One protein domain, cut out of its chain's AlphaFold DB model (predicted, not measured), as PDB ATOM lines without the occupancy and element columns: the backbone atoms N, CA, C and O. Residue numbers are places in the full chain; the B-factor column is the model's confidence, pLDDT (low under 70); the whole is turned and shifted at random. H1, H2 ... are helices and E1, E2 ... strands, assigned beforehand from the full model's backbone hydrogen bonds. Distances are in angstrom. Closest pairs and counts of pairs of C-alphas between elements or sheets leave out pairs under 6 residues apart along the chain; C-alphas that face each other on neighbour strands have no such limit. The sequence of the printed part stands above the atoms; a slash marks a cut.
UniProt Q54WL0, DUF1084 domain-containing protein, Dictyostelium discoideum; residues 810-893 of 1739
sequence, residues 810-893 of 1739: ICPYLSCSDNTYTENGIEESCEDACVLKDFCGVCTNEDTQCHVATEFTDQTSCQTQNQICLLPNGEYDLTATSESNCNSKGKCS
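This is residues 810 to 893 of the 1739 residues of the protein "DUF1084 domain-containing protein" of Dictyostelium discoideum (UniProt Q54WL0). A winding chain with little regular structure has the small antiparallel hairpin of E1 and E2 in its middle, H3 packed on E1, H1 and H2 toward one end and H4 toward the other. The 84 printed residues include four named helices and three named strands, in the order H1 H2 E1 E2 H3 E3 H4; the class is mixed, with 31 residues in named elements. It is only just loose, close to compact, with a radius of gyration of the C-alphas of 14.7 A and spans of 43 by 35 by 23 A.

H1, residues 820 to 823, and H2, residues 830 to 833, are close but not clearly touching; their closest C-alphas, Tyr 821 and Cys 830, are 8.0 A apart. In the hairpin of E1, residues 839 to 843, and E2, residues 850 to 852, N 842 and O 851 are within hydrogen-bond range at 3.0 A. The closest C-alphas of E1 and H3, residues 859 to 864, are Cys 840 and Cys 862, 5.6 A apart. E3, residues 868 to 870, pairs with no named strand; its closest C-alpha to H4, residues 883 to 888, is Cys 869, 5.6 A from Cys 886. Every O i to N i+4 pair is within range in H3, 1 of 2 in H4; H1 and H2 are too short for such a pair.

H1 begins at C-alpha 820 (147.951, 179.336, 95.088) and H4 ends at C-alpha 888 (138.267, 209.335, 98.375). E1 is 10.8 A long, H3 8.7 A and H4 8.6 A.

The printed part has no cut, and E3 to H4 is a long link. Residues 816 to 829 and 835 to 836 have pLDDT under 70.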
ATOM      1  N   ILE A 810     146.387 181.854 111.170       80.87
ATOM      2  CA  ILE A 810     146.714 183.053 110.398       80.87
ATOM      3  C   ILE A 810     148.230 183.208 110.292       80.87
ATOM      4  O   ILE A 810     148.950 183.174 111.290       80.87
ATOM      5  N   CYS A 811     148.714 183.491 109.084       82.98
ATOM      6  CA  CYS A 811     150.032 184.083 108.896       82.98
ATOM      7  C   CYS A 811     149.891 185.614 108.761       82.98
ATOM      8  O   CYS A 811     149.273 186.079 107.803       82.98
ATOM      9  N   PRO A 812     150.437 186.443 109.677       81.70
ATOM     10  CA  PRO A 812     150.166 187.888 109.677       81.70
ATOM     11  C   PRO A 812     150.576 188.637 108.399       81.70
ATOM     12  O   PRO A 812     150.017 189.688 108.103       81.70
ATOM     13  N   TYR A 813     151.539 188.116 107.637       79.55
ATOM     14  CA  TYR A 813     152.065 188.746 106.418       79.55
ATOM     15  C   TYR A 813     151.748 187.967 105.124       79.55
ATOM     16  O   TYR A 813     152.225 188.354 104.057       79.55
ATOM     17  N   LEU A 814     150.983 186.872 105.204       77.16
ATOM     18  CA  LEU A 814     150.699 185.971 104.082       77.16
ATOM     19  C   LEU A 814     149.216 185.576 104.088       77.16
ATOM     20  O   LEU A 814     148.690 185.152 105.117       77.16
ATOM     21  N   SER A 815     148.525 185.684 102.950       71.87
ATOM     22  CA  SER A 815     147.120 185.269 102.897       71.87
ATOM     23  C   SER A 815     146.993 183.754 102.756       71.87
ATOM     24  O   SER A 815     147.103 183.224 101.655       71.87
ATOM     25  N   CYS A 816     146.721 183.053 103.863       67.77
ATOM     26  CA  CYS A 816     146.443 181.609 103.849       67.77
ATOM     27  C   CYS A 816     145.151 181.230 103.094       67.77
ATOM     28  O   CYS A 816     144.907 180.048 102.887       67.77
ATOM     29  N   SER A 817     144.315 182.202 102.701       62.35
ATOM     30  CA  SER A 817     143.085 181.961 101.932       62.35
ATOM     31  C   SER A 817     143.343 181.581 100.473       62.35
ATOM     32  O   SER A 817     142.503 180.933  99.853       62.35
ATOM     33  N   ASP A 818     144.479 182.003  99.910       53.69
ATOM     34  CA  ASP A 818     144.805 181.738  98.514       53.69
ATOM     35  C   ASP A 818     145.514 180.389  98.395       53.69
ATOM     36  O   ASP A 818     146.719 180.270  98.622       53.69
ATOM     37  N   ASN A 819     144.781 179.366  97.944       50.02
ATOM     38  CA  ASN A 819     145.324 178.027  97.670       50.02
ATOM     39  C   ASN A 819     146.488 178.012  96.651       50.02
ATOM     40  O   ASN A 819     147.107 176.966  96.453       50.02
ATOM     41  N   THR A 820     146.840 179.150  96.038       48.48
ATOM     42  CA  THR A 820     147.951 179.336  95.088       48.48
ATOM     43  C   THR A 820     149.326 178.905  95.615       48.48
ATOM     44  O   THR A 820     150.228 178.630  94.819       48.48
ATOM     45  N   TYR A 821     149.506 178.808  96.938       50.70
ATOM     46  CA  TYR A 821     150.721 178.223  97.525       50.70
ATOM     47  C   TYR A 821     150.847 176.716  97.226       50.70
ATOM     48  O   TYR A 821     151.960 176.226  97.032       50.70
ATOM     49  N   THR A 822     149.728 175.996  97.068       47.84
ATOM     50  CA  THR A 822     149.738 174.556  96.749       47.84
ATOM     51  C   THR A 822     150.041 174.271  95.272       47.84
ATOM     52  O   THR A 822     150.777 173.330  94.979       47.84
ATOM     53  N   GLU A 823     149.580 175.106  94.328       50.07
ATOM     54  CA  GLU A 823     149.791 174.875  92.883       50.07
ATOM     55  C   GLU A 823     151.266 174.940  92.451       50.07
ATOM     56  O   GLU A 823     151.649 174.339  91.447       50.07
ATOM     57  N   ASN A 824     152.115 175.630  93.219       50.74
ATOM     58  CA  ASN A 824     153.553 175.712  92.951       50.74
ATOM     59  C   ASN A 824     154.376 174.586  93.613       50.74
ATOM     60  O   ASN A 824     155.564 174.461  93.317       50.74
ATOM     61  N   GLY A 825     153.764 173.748  94.462       50.09
ATOM     62  CA  GLY A 825     154.346 172.492  94.955       50.09
ATOM     63  C   GLY A 825     155.588 172.617  95.848       50.09
ATOM     64  O   GLY A 825     156.476 171.770  95.751       50.09
ATOM     65  N   ILE A 826     155.689 173.672  96.671       53.67
ATOM     66  CA  ILE A 826     156.869 173.927  97.529       53.67
ATOM     67  C   ILE A 826     156.580 173.799  99.037       53.67
ATOM     68  O   ILE A 826     157.486 173.405  99.770       53.67
ATOM     69  N   GLU A 827     155.357 174.064  99.503       53.50
ATOM     70  CA  GLU A 827     154.978 174.036 100.928       53.50
ATOM     71  C   GLU A 827     153.690 173.208 101.121       53.50
ATOM     72  O   GLU A 827     152.726 173.379 100.376       53.50
ATOM     73  N   GLU A 828     153.685 172.274 102.086       60.37
ATOM     74  CA  GLU A 828     152.552 171.360 102.346       60.37
ATOM     75  C   GLU A 828     151.446 172.008 103.206       60.37
ATOM     76  O   GLU A 828     150.315 171.521 103.222       60.37
ATOM     77  N   SER A 829     151.741 173.118 103.894       68.43
ATOM     78  CA  SER A 829     150.803 173.844 104.760       68.43
ATOM     79  C   SER A 829     151.072 175.360 104.793       68.43
ATOM     80  O   SER A 829     152.174 175.815 104.477       68.43
ATOM     81  N   CYS A 830     150.091 176.170 105.231       74.28
ATOM     82  CA  CYS A 830     150.343 177.603 105.472       74.28
ATOM     83  C   CYS A 830     151.255 177.845 106.693       74.28
ATOM     84  O   CYS A 830     151.890 178.896 106.783       74.28
ATOM     85  N   GLU A 831     151.352 176.881 107.620       77.93
ATOM     86  CA  GLU A 831     152.307 176.931 108.731       77.93
ATOM     87  C   GLU A 831     153.750 176.920 108.199       77.93
ATOM     88  O   GLU A 831     154.543 177.790 108.568       77.93
ATOM     89  N   ASP A 832     154.054 176.020 107.254       76.62
ATOM     90  CA  ASP A 832     155.364 175.937 106.591       76.62
ATOM     91  C   ASP A 832     155.696 177.209 105.801       76.62
ATOM     92  O   ASP A 832     156.827 177.688 105.856       76.62
ATOM     93  N   ALA A 833     154.709 177.794 105.114       73.81
ATOM     94  CA  ALA A 833     154.865 179.052 104.377       73.81
ATOM     95  C   ALA A 833     155.118 180.268 105.298       73.81
ATOM     96  O   ALA A 833     155.729 181.268 104.894       73.81
ATOM     97  N   CYS A 834     154.703 180.194 106.568       80.25
ATOM     98  CA  CYS A 834     154.830 181.279 107.542       80.25
ATOM     99  C   CYS A 834     156.229 181.363 108.204       80.25
ATOM    100  O   CYS A 834     156.379 181.585 109.413       80.25
ATOM    101  N   VAL A 835     157.291 181.219 107.397       68.26
ATOM    102  CA  VAL A 835     158.694 181.345 107.827       68.26
ATOM    103  C   VAL A 835     159.071 182.791 108.191       68.26
ATOM    104  O   VAL A 835     159.355 183.607 107.312       68.26
ATOM    105  N   LEU A 836     159.180 183.054 109.499       65.78
ATOM    106  CA  LEU A 836     159.719 184.257 110.165       65.78
ATOM    107  C   LEU A 836     160.533 185.224 109.267       65.78
ATOM    108  O   LEU A 836     161.757 185.102 109.137       65.78
ATOM    109  N   LYS A 837     159.866 186.251 108.725       71.85
ATOM    110  CA  LYS A 837     160.486 187.407 108.052       71.85
ATOM    111  C   LYS A 837     159.874 188.716 108.535       71.85
ATOM    112  O   LYS A 837     158.749 189.036 108.163       71.85
ATOM    113  N   ASP A 838     160.626 189.479 109.328       83.85
ATOM    114  CA  ASP A 838     160.268 190.854 109.693       83.85
ATOM    115  C   ASP A 838     159.849 191.667 108.459       83.85
ATOM    116  O   ASP A 838     160.486 191.583 107.404       83.85
ATOM    117  N   PHE A 839     158.794 192.467 108.605       87.90
ATOM    118  CA  PHE A 839     158.169 193.168 107.489       87.90
ATOM    119  C   PHE A 839     157.706 194.575 107.872       87.90
ATOM    120  O   PHE A 839     157.391 194.879 109.026       87.90
ATOM    121  N   CYS A 840     157.628 195.452 106.876       89.19
ATOM    122  CA  CYS A 840     157.005 196.758 107.023       89.19
ATOM    123  C   CYS A 840     155.509 196.660 106.725       89.19
ATOM    124  O   CYS A 840     155.129 196.100 105.697       89.19
ATOM    125  N   GLY A 841     154.645 197.210 107.578       89.39
ATOM    126  CA  GLY A 841     153.209 197.141 107.327       89.39
ATOM    127  C   GLY A 841     152.318 197.772 108.386       89.39
ATOM    128  O   GLY A 841     152.785 198.414 109.328       89.39
ATOM    129  N   VAL A 842     151.011 197.567 108.228       89.62
ATOM    130  CA  VAL A 842     149.996 197.928 109.228       89.62
ATOM    131  C   VAL A 842     149.138 196.714 109.547       89.62
ATOM    132  O   VAL A 842     148.440 196.198 108.678       89.62
ATOM    133  N   CYS A 843     149.182 196.298 110.808       86.64
ATOM    134  CA  CYS A 843     148.312 195.287 111.396       86.64
ATOM    135  C   CYS A 843     147.243 195.967 112.270       86.64
ATOM    136  O   CYS A 843     147.436 197.100 112.721       86.64
ATOM    137  N   THR A 844     146.138 195.278 112.556       84.22
ATOM    138  CA  THR A 844     145.104 195.771 113.490       84.22
ATOM    139  C   THR A 844     145.513 195.529 114.941       84.22
ATOM    140  O   THR A 844     145.490 196.423 115.787       84.22
ATOM    141  N   ASN A 845     145.919 194.296 115.214       80.55
ATOM    142  CA  ASN A 845     146.653 193.848 116.389       80.55
ATOM    143  C   ASN A 845     147.780 192.924 115.901       80.55
ATOM    144  O   ASN A 845     147.998 192.773 114.702       80.55
ATOM    145  N   GLU A 846     148.496 192.299 116.825       75.90
ATOM    146  CA  GLU A 846     149.582 191.381 116.481       75.90
ATOM    147  C   GLU A 846     149.104 189.997 115.998       75.90
ATOM    148  O   GLU A 846     149.937 189.106 115.845       75.90
ATOM    149  N   ASP A 847     147.791 189.805 115.831       78.06
ATOM    150  CA  ASP A 847     147.157 188.498 115.620       78.06
ATOM    151  C   ASP A 847     146.294 188.468 114.330       78.06
ATOM    152  O   ASP A 847     145.965 187.411 113.803       78.06
ATOM    153  N   THR A 848     146.014 189.637 113.739       81.25
ATOM    154  CA  THR A 848     145.406 189.794 112.404       81.25
ATOM    155  C   THR A 848     146.406 189.727 111.254       81.25
ATOM    156  O   THR A 848     147.569 190.099 111.408       81.25
ATOM    157  N   GLN A 849     145.895 189.438 110.052       82.72
ATOM    158  CA  GLN A 849     146.556 189.796 108.794       82.72
ATOM    159  C   GLN A 849     146.883 191.300 108.723       82.72
ATOM    160  O   GLN A 849     146.151 192.154 109.234       82.72
ATOM    161  N   CYS A 850     147.996 191.615 108.070       86.34
ATOM    162  CA  CYS A 850     148.574 192.946 107.973       86.34
ATOM    163  C   CYS A 850     148.724 193.371 106.511       86.34
ATOM    164  O   CYS A 850     149.088 192.572 105.653       86.34
ATOM    165  N   HIS A 851     148.565 194.664 106.230       88.37
ATOM    166  CA  HIS A 851     148.973 195.219 104.939       88.37
ATOM    167  C   HIS A 851     150.502 195.280 104.889       88.37
ATOM    168  O   HIS A 851     151.102 196.098 105.593       88.37
ATOM    169  N   VAL A 852     151.127 194.413 104.096       86.75
ATOM    170  CA  VAL A 852     152.588 194.313 103.967       86.75
ATOM    171  C   VAL A 852     153.076 195.223 102.844       86.75
ATOM    172  O   VAL A 852     152.848 194.942 101.671       86.75
ATOM    173  N   ALA A 853     153.794 196.291 103.188       87.57
ATOM    174  CA  ALA A 853     154.397 197.179 102.202       87.57
ATOM    175  C   ALA A 853     155.707 196.587 101.670       87.57
ATOM    176  O   ALA A 853     156.789 196.788 102.232       87.57
ATOM    177  N   THR A 854     155.589 195.829 100.580       84.80
ATOM    178  CA  THR A 854     156.689 195.072  99.958       84.80
ATOM    179  C   THR A 854     157.848 195.948  99.460       84.80
ATOM    180  O   THR A 854     158.965 195.459  99.291       84.80
ATOM    181  N   GLU A 855     157.628 197.254  99.285       85.75
ATOM    182  CA  GLU A 855     158.643 198.231  98.884       85.75
ATOM    183  C   GLU A 855     159.685 198.523  99.977       85.75
ATOM    184  O   GLU A 855     160.776 199.011  99.668       85.75
ATOM    185  N   PHE A 856     159.383 198.235 101.250       86.51
ATOM    186  CA  PHE A 856     160.255 198.541 102.387       86.51
ATOM    187  C   PHE A 856     160.834 197.263 103.007       86.51
ATOM    188  O   PHE A 856     160.267 196.671 103.923       86.51
ATOM    189  N   THR A 857     162.015 196.863 102.536       82.86
ATOM    190  CA  THR A 857     162.703 195.629 102.963       82.86
ATOM    191  C   THR A 857     163.553 195.772 104.232       82.86
ATOM    192  O   THR A 857     164.161 194.796 104.671       82.86
ATOM    193  N   ASP A 858     163.604 196.961 104.843       86.19
ATOM    194  CA  ASP A 858     164.313 197.205 106.101       86.19
ATOM    195  C   ASP A 858     163.602 198.230 107.005       86.19
ATOM    196  O   ASP A 858     162.884 199.124 106.542       86.19
ATOM    197  N   GLN A 859     163.864 198.126 108.313       88.26
ATOM    198  CA  GLN A 859     163.274 198.972 109.354       88.26
ATOM    199  C   GLN A 859     163.498 200.476 109.129       88.26
ATOM    200  O   GLN A 859     162.622 201.274 109.460       88.26
ATOM    201  N   THR A 860     164.638 200.880 108.566       87.50
ATOM    202  CA  THR A 860     164.960 202.294 108.318       87.50
ATOM    203  C   THR A 860     164.089 202.843 107.199       87.50
ATOM    204  O   THR A 860     163.455 203.880 107.375       87.50
ATOM    205  N   SER A 861     164.022 202.129 106.070       86.73
ATOM    206  CA  SER A 861     163.176 202.503 104.933       86.73
ATOM    207  C   SER A 861     161.706 202.576 105.353       86.73
ATOM    208  O   SER A 861     161.051 203.590 105.115       86.73
ATOM    209  N   CYS A 862     161.241 201.571 106.100       87.15
ATOM    210  CA  CYS A 862     159.903 201.532 106.681       87.15
ATOM    211  C   CYS A 862     159.594 202.770 107.542       87.15
ATOM    212  O   CYS A 862     158.609 203.467 107.319       87.15
ATOM    213  N   GLN A 863     160.478 203.100 108.489       83.68
ATOM    214  CA  GLN A 863     160.292 204.229 109.407       83.68
ATOM    215  C   GLN A 863     160.467 205.611 108.753       83.68
ATOM    216  O   GLN A 863     160.103 206.613 109.367       83.68
ATOM    217  N   THR A 864     161.018 205.703 107.534       81.50
ATOM    218  CA  THR A 864     161.117 206.988 106.815       81.50
ATOM    219  C   THR A 864     159.837 207.403 106.096       81.50
ATOM    220  O   THR A 864     159.632 208.604 105.904       81.50
ATOM    221  N   GLN A 865     158.967 206.459 105.721       73.65
ATOM    222  CA  GLN A 865     157.684 206.775 105.100       73.65
ATOM    223  C   GLN A 865     156.597 206.819 106.173       73.65
ATOM    224  O   GLN A 865     156.109 205.797 106.626       73.65
ATOM    225  N   ASN A 866     156.198 208.018 106.596       77.89
ATOM    226  CA  ASN A 866     155.369 208.158 107.797       77.89
ATOM    227  C   ASN A 866     153.958 207.553 107.694       77.89
ATOM    228  O   ASN A 866     153.355 207.322 108.739       77.89
ATOM    229  N   GLN A 867     153.381 207.411 106.492       87.37
ATOM    230  CA  GLN A 867     151.952 207.117 106.298       87.37
ATOM    231  C   GLN A 867     151.676 206.295 105.028       87.37
ATOM    232  O   GLN A 867     152.401 206.395 104.039       87.37
ATOM    233  N   ILE A 868     150.593 205.521 105.079       90.30
ATOM    234  CA  ILE A 868     150.076 204.613 104.050       90.30
ATOM    235  C   ILE A 868     148.541 204.726 104.026       90.30
ATOM    236  O   ILE A 868     147.913 204.951 105.068       90.30
ATOM    237  N   CYS A 869     147.924 204.615 102.850       91.90
ATOM    238  CA  CYS A 869     146.471 204.497 102.731       91.90
ATOM    239  C   CYS A 869     146.090 203.028 102.570       91.90
ATOM    240  O   CYS A 869     146.553 202.385 101.636       91.90
ATOM    241  N   LEU A 870     145.281 202.505 103.487       90.28
ATOM    242  CA  LEU A 870     144.820 201.119 103.476       90.28
ATOM    243  C   LEU A 870     143.533 201.010 102.659       90.28
ATOM    244  O   LEU A 870     142.619 201.815 102.873       90.28
ATOM    245  N   LEU A 871     143.465 200.038 101.748       86.96
ATOM    246  CA  LEU A 871     142.338 199.849 100.834       86.96
ATOM    247  C   LEU A 871     141.499 198.600 101.183       86.96
ATOM    248  O   LEU A 871     141.971 197.716 101.902       86.96
ATOM    249  N   PRO A 872     140.229 198.527 100.731       72.12
ATOM    250  CA  PRO A 872     139.256 197.528 101.187       72.12
ATOM    251  C   PRO A 872     139.388 196.150 100.508       72.12
ATOM    252  O   PRO A 872     138.440 195.671  99.890       72.12
ATOM    253  N   ASN A 873     140.574 195.542 100.580       70.95
ATOM    254  CA  ASN A 873     140.936 194.269  99.928       70.95
ATOM    255  C   ASN A 873     142.380 193.822 100.266       70.95
ATOM    256  O   ASN A 873     143.018 193.147  99.465       70.95
ATOM    257  N   GLY A 874     142.954 194.259 101.393       75.85
ATOM    258  CA  GLY A 874     144.377 194.041 101.704       75.85
ATOM    259  C   GLY A 874     145.367 194.907 100.900       75.85
ATOM    260  O   GLY A 874     146.509 195.086 101.328       75.85
ATOM    261  N   GLU A 875     144.937 195.533  99.801       83.76
ATOM    262  CA  GLU A 875     145.743 196.496  99.043       83.76
ATOM    263  C   GLU A 875     146.052 197.769  99.848       83.76
ATOM    264  O   GLU A 875     145.460 198.072 100.891       83.76
ATOM    265  N   TYR A 876     147.008 198.545  99.344       87.98
ATOM    266  CA  TYR A 876     147.411 199.814  99.926       87.98
ATOM    267  C   TYR A 876     147.928 200.781  98.859       87.98
ATOM    268  O   TYR A 876     148.373 200.384  97.785       87.98
ATOM    269  N   ASP A 877     147.916 202.073  99.181       88.60
ATOM    270  CA  ASP A 877     148.409 203.133  98.310       88.60
ATOM    271  C   ASP A 877     149.370 204.074  99.054       88.60
ATOM    272  O   ASP A 877     149.000 204.799  99.986       88.60
ATOM    273  N   LEU A 878     150.627 204.084  98.602       86.46
ATOM    274  CA  LEU A 878     151.699 204.950  99.103       86.46
ATOM    275  C   LEU A 878     151.665 206.375  98.508       86.46
ATOM    276  O   LEU A 878     152.411 207.245  98.959       86.46
ATOM    277  N   THR A 879     150.818 206.641  97.505       84.44
ATOM    278  CA  THR A 879     150.691 207.953  96.836       84.44
ATOM    279  C   THR A 879     149.695 208.899  97.515       84.44
ATOM    280  O   THR A 879     149.667 210.098  97.218       84.44
ATOM    281  N   ALA A 880     148.874 208.395  98.438       84.15
ATOM    282  CA  ALA A 880     147.897 209.185  99.178       84.15
ATOM    283  C   ALA A 880     148.583 210.091 100.222       84.15
ATOM    284  O   ALA A 880     148.904 209.690 101.337       84.15
ATOM    285  N   THR A 881     148.794 211.361  99.878       81.74
ATOM    286  CA  THR A 881     149.512 212.340 100.722       81.74
ATOM    287  C   THR A 881     148.658 213.024 101.801       81.74
ATOM    288  O   THR A 881     149.132 213.942 102.468       81.74
ATOM    289  N   SER A 882     147.387 212.640 101.954       87.69
ATOM    290  CA  SER A 882     146.504 213.155 103.007       87.69
ATOM    291  C   SER A 882     145.304 212.238 103.242       87.69
ATOM    292  O   SER A 882     144.863 211.541 102.329       87.69
ATOM    293  N   GLU A 883     144.724 212.319 104.438       87.42
ATOM    294  CA  GLU A 883     143.519 211.582 104.836       87.42
ATOM    295  C   GLU A 883     142.336 211.835 103.887       87.42
ATOM    296  O   GLU A 883     141.713 210.894 103.419       87.42
ATOM    297  N   SER A 884     142.092 213.087 103.476       86.08
ATOM    298  CA  SER A 884     141.029 213.407 102.505       86.08
ATOM    299  C   SER A 884     141.236 212.761 101.129       86.08
ATOM    300  O   SER A 884     140.252 212.480 100.453       86.08
ATOM    301  N   ASN A 885     142.485 212.563 100.699       89.31
ATOM    302  CA  ASN A 885     142.805 211.862  99.452       89.31
ATOM    303  C   ASN A 885     142.582 210.351  99.641       89.31
ATOM    304  O   ASN A 885     141.899 209.724  98.838       89.31
ATOM    305  N   CYS A 886     143.049 209.797 100.763       89.92
ATOM    306  CA  CYS A 886     142.850 208.392 101.116       89.92
ATOM    307  C   CYS A 886     141.360 208.003 101.214       89.92
ATOM    308  O   CYS A 886     140.932 207.061 100.553       89.92
ATOM    309  N   ASN A 887     140.542 208.789 101.922       86.16
ATOM    310  CA  ASN A 887     139.105 208.528 102.068       86.16
ATOM    311  C   ASN A 887     138.367 208.518 100.713       86.16
ATOM    312  O   ASN A 887     137.385 207.797 100.556       86.16
ATOM    313  N   SER A 888     138.840 209.301  99.729       85.68
ATOM    314  CA  SER A 888     138.267 209.335  98.375       85.68
ATOM    315  C   SER A 888     138.653 208.137  97.500       85.68
ATOM    316  O   SER A 888     137.955 207.852  96.534       85.68
ATOM    317  N   LYS A 889     139.717 207.407  97.859       85.65
ATOM    318  CA  LYS A 889     140.178 206.181  97.187       85.65
ATOM    319  C   LYS A 889     139.534 204.923  97.782       85.65
ATOM    320  O   LYS A 889     140.175 203.888  97.903       85.65
ATOM    321  N   GLY A 890     138.285 205.035  98.228       82.83
ATOM    322  CA  GLY A 890     137.523 203.892  98.719       82.83
ATOM    323  C   GLY A 890     137.180 202.887  97.619       82.83
ATOM    324  O   GLY A 890     137.371 203.150  96.433       82.83
ATOM    325  N   LYS A 891     136.636 201.744  98.032       86.12
ATOM    326  CA  LYS A 891     136.099 200.700  97.150       86.12
ATOM    327  C   LYS A 891     134.665 200.395  97.567       86.12
ATOM    328  O   LYS A 891     134.318 200.516  98.742       86.12
ATOM    329  N   CYS A 892     133.811 200.030  96.621       88.49
ATOM    330  CA  CYS A 892     132.468 199.569  96.956       88.49
ATOM    331  C   CYS A 892     132.501 198.104  97.403       88.49
ATOM    332  O   CYS A 892     133.299 197.323  96.890       88.49
ATOM    333  N   SER A 893     131.619 197.714  98.324       85.33
ATOM    334  CA  SER A 893     131.511 196.322  98.779       85.33
ATOM    335  C   SER A 893     131.022 195.336  97.709       85.33
ATOM    336  O   SER A 893     131.073 194.133  97.933       85.33
TER     337      SER A 893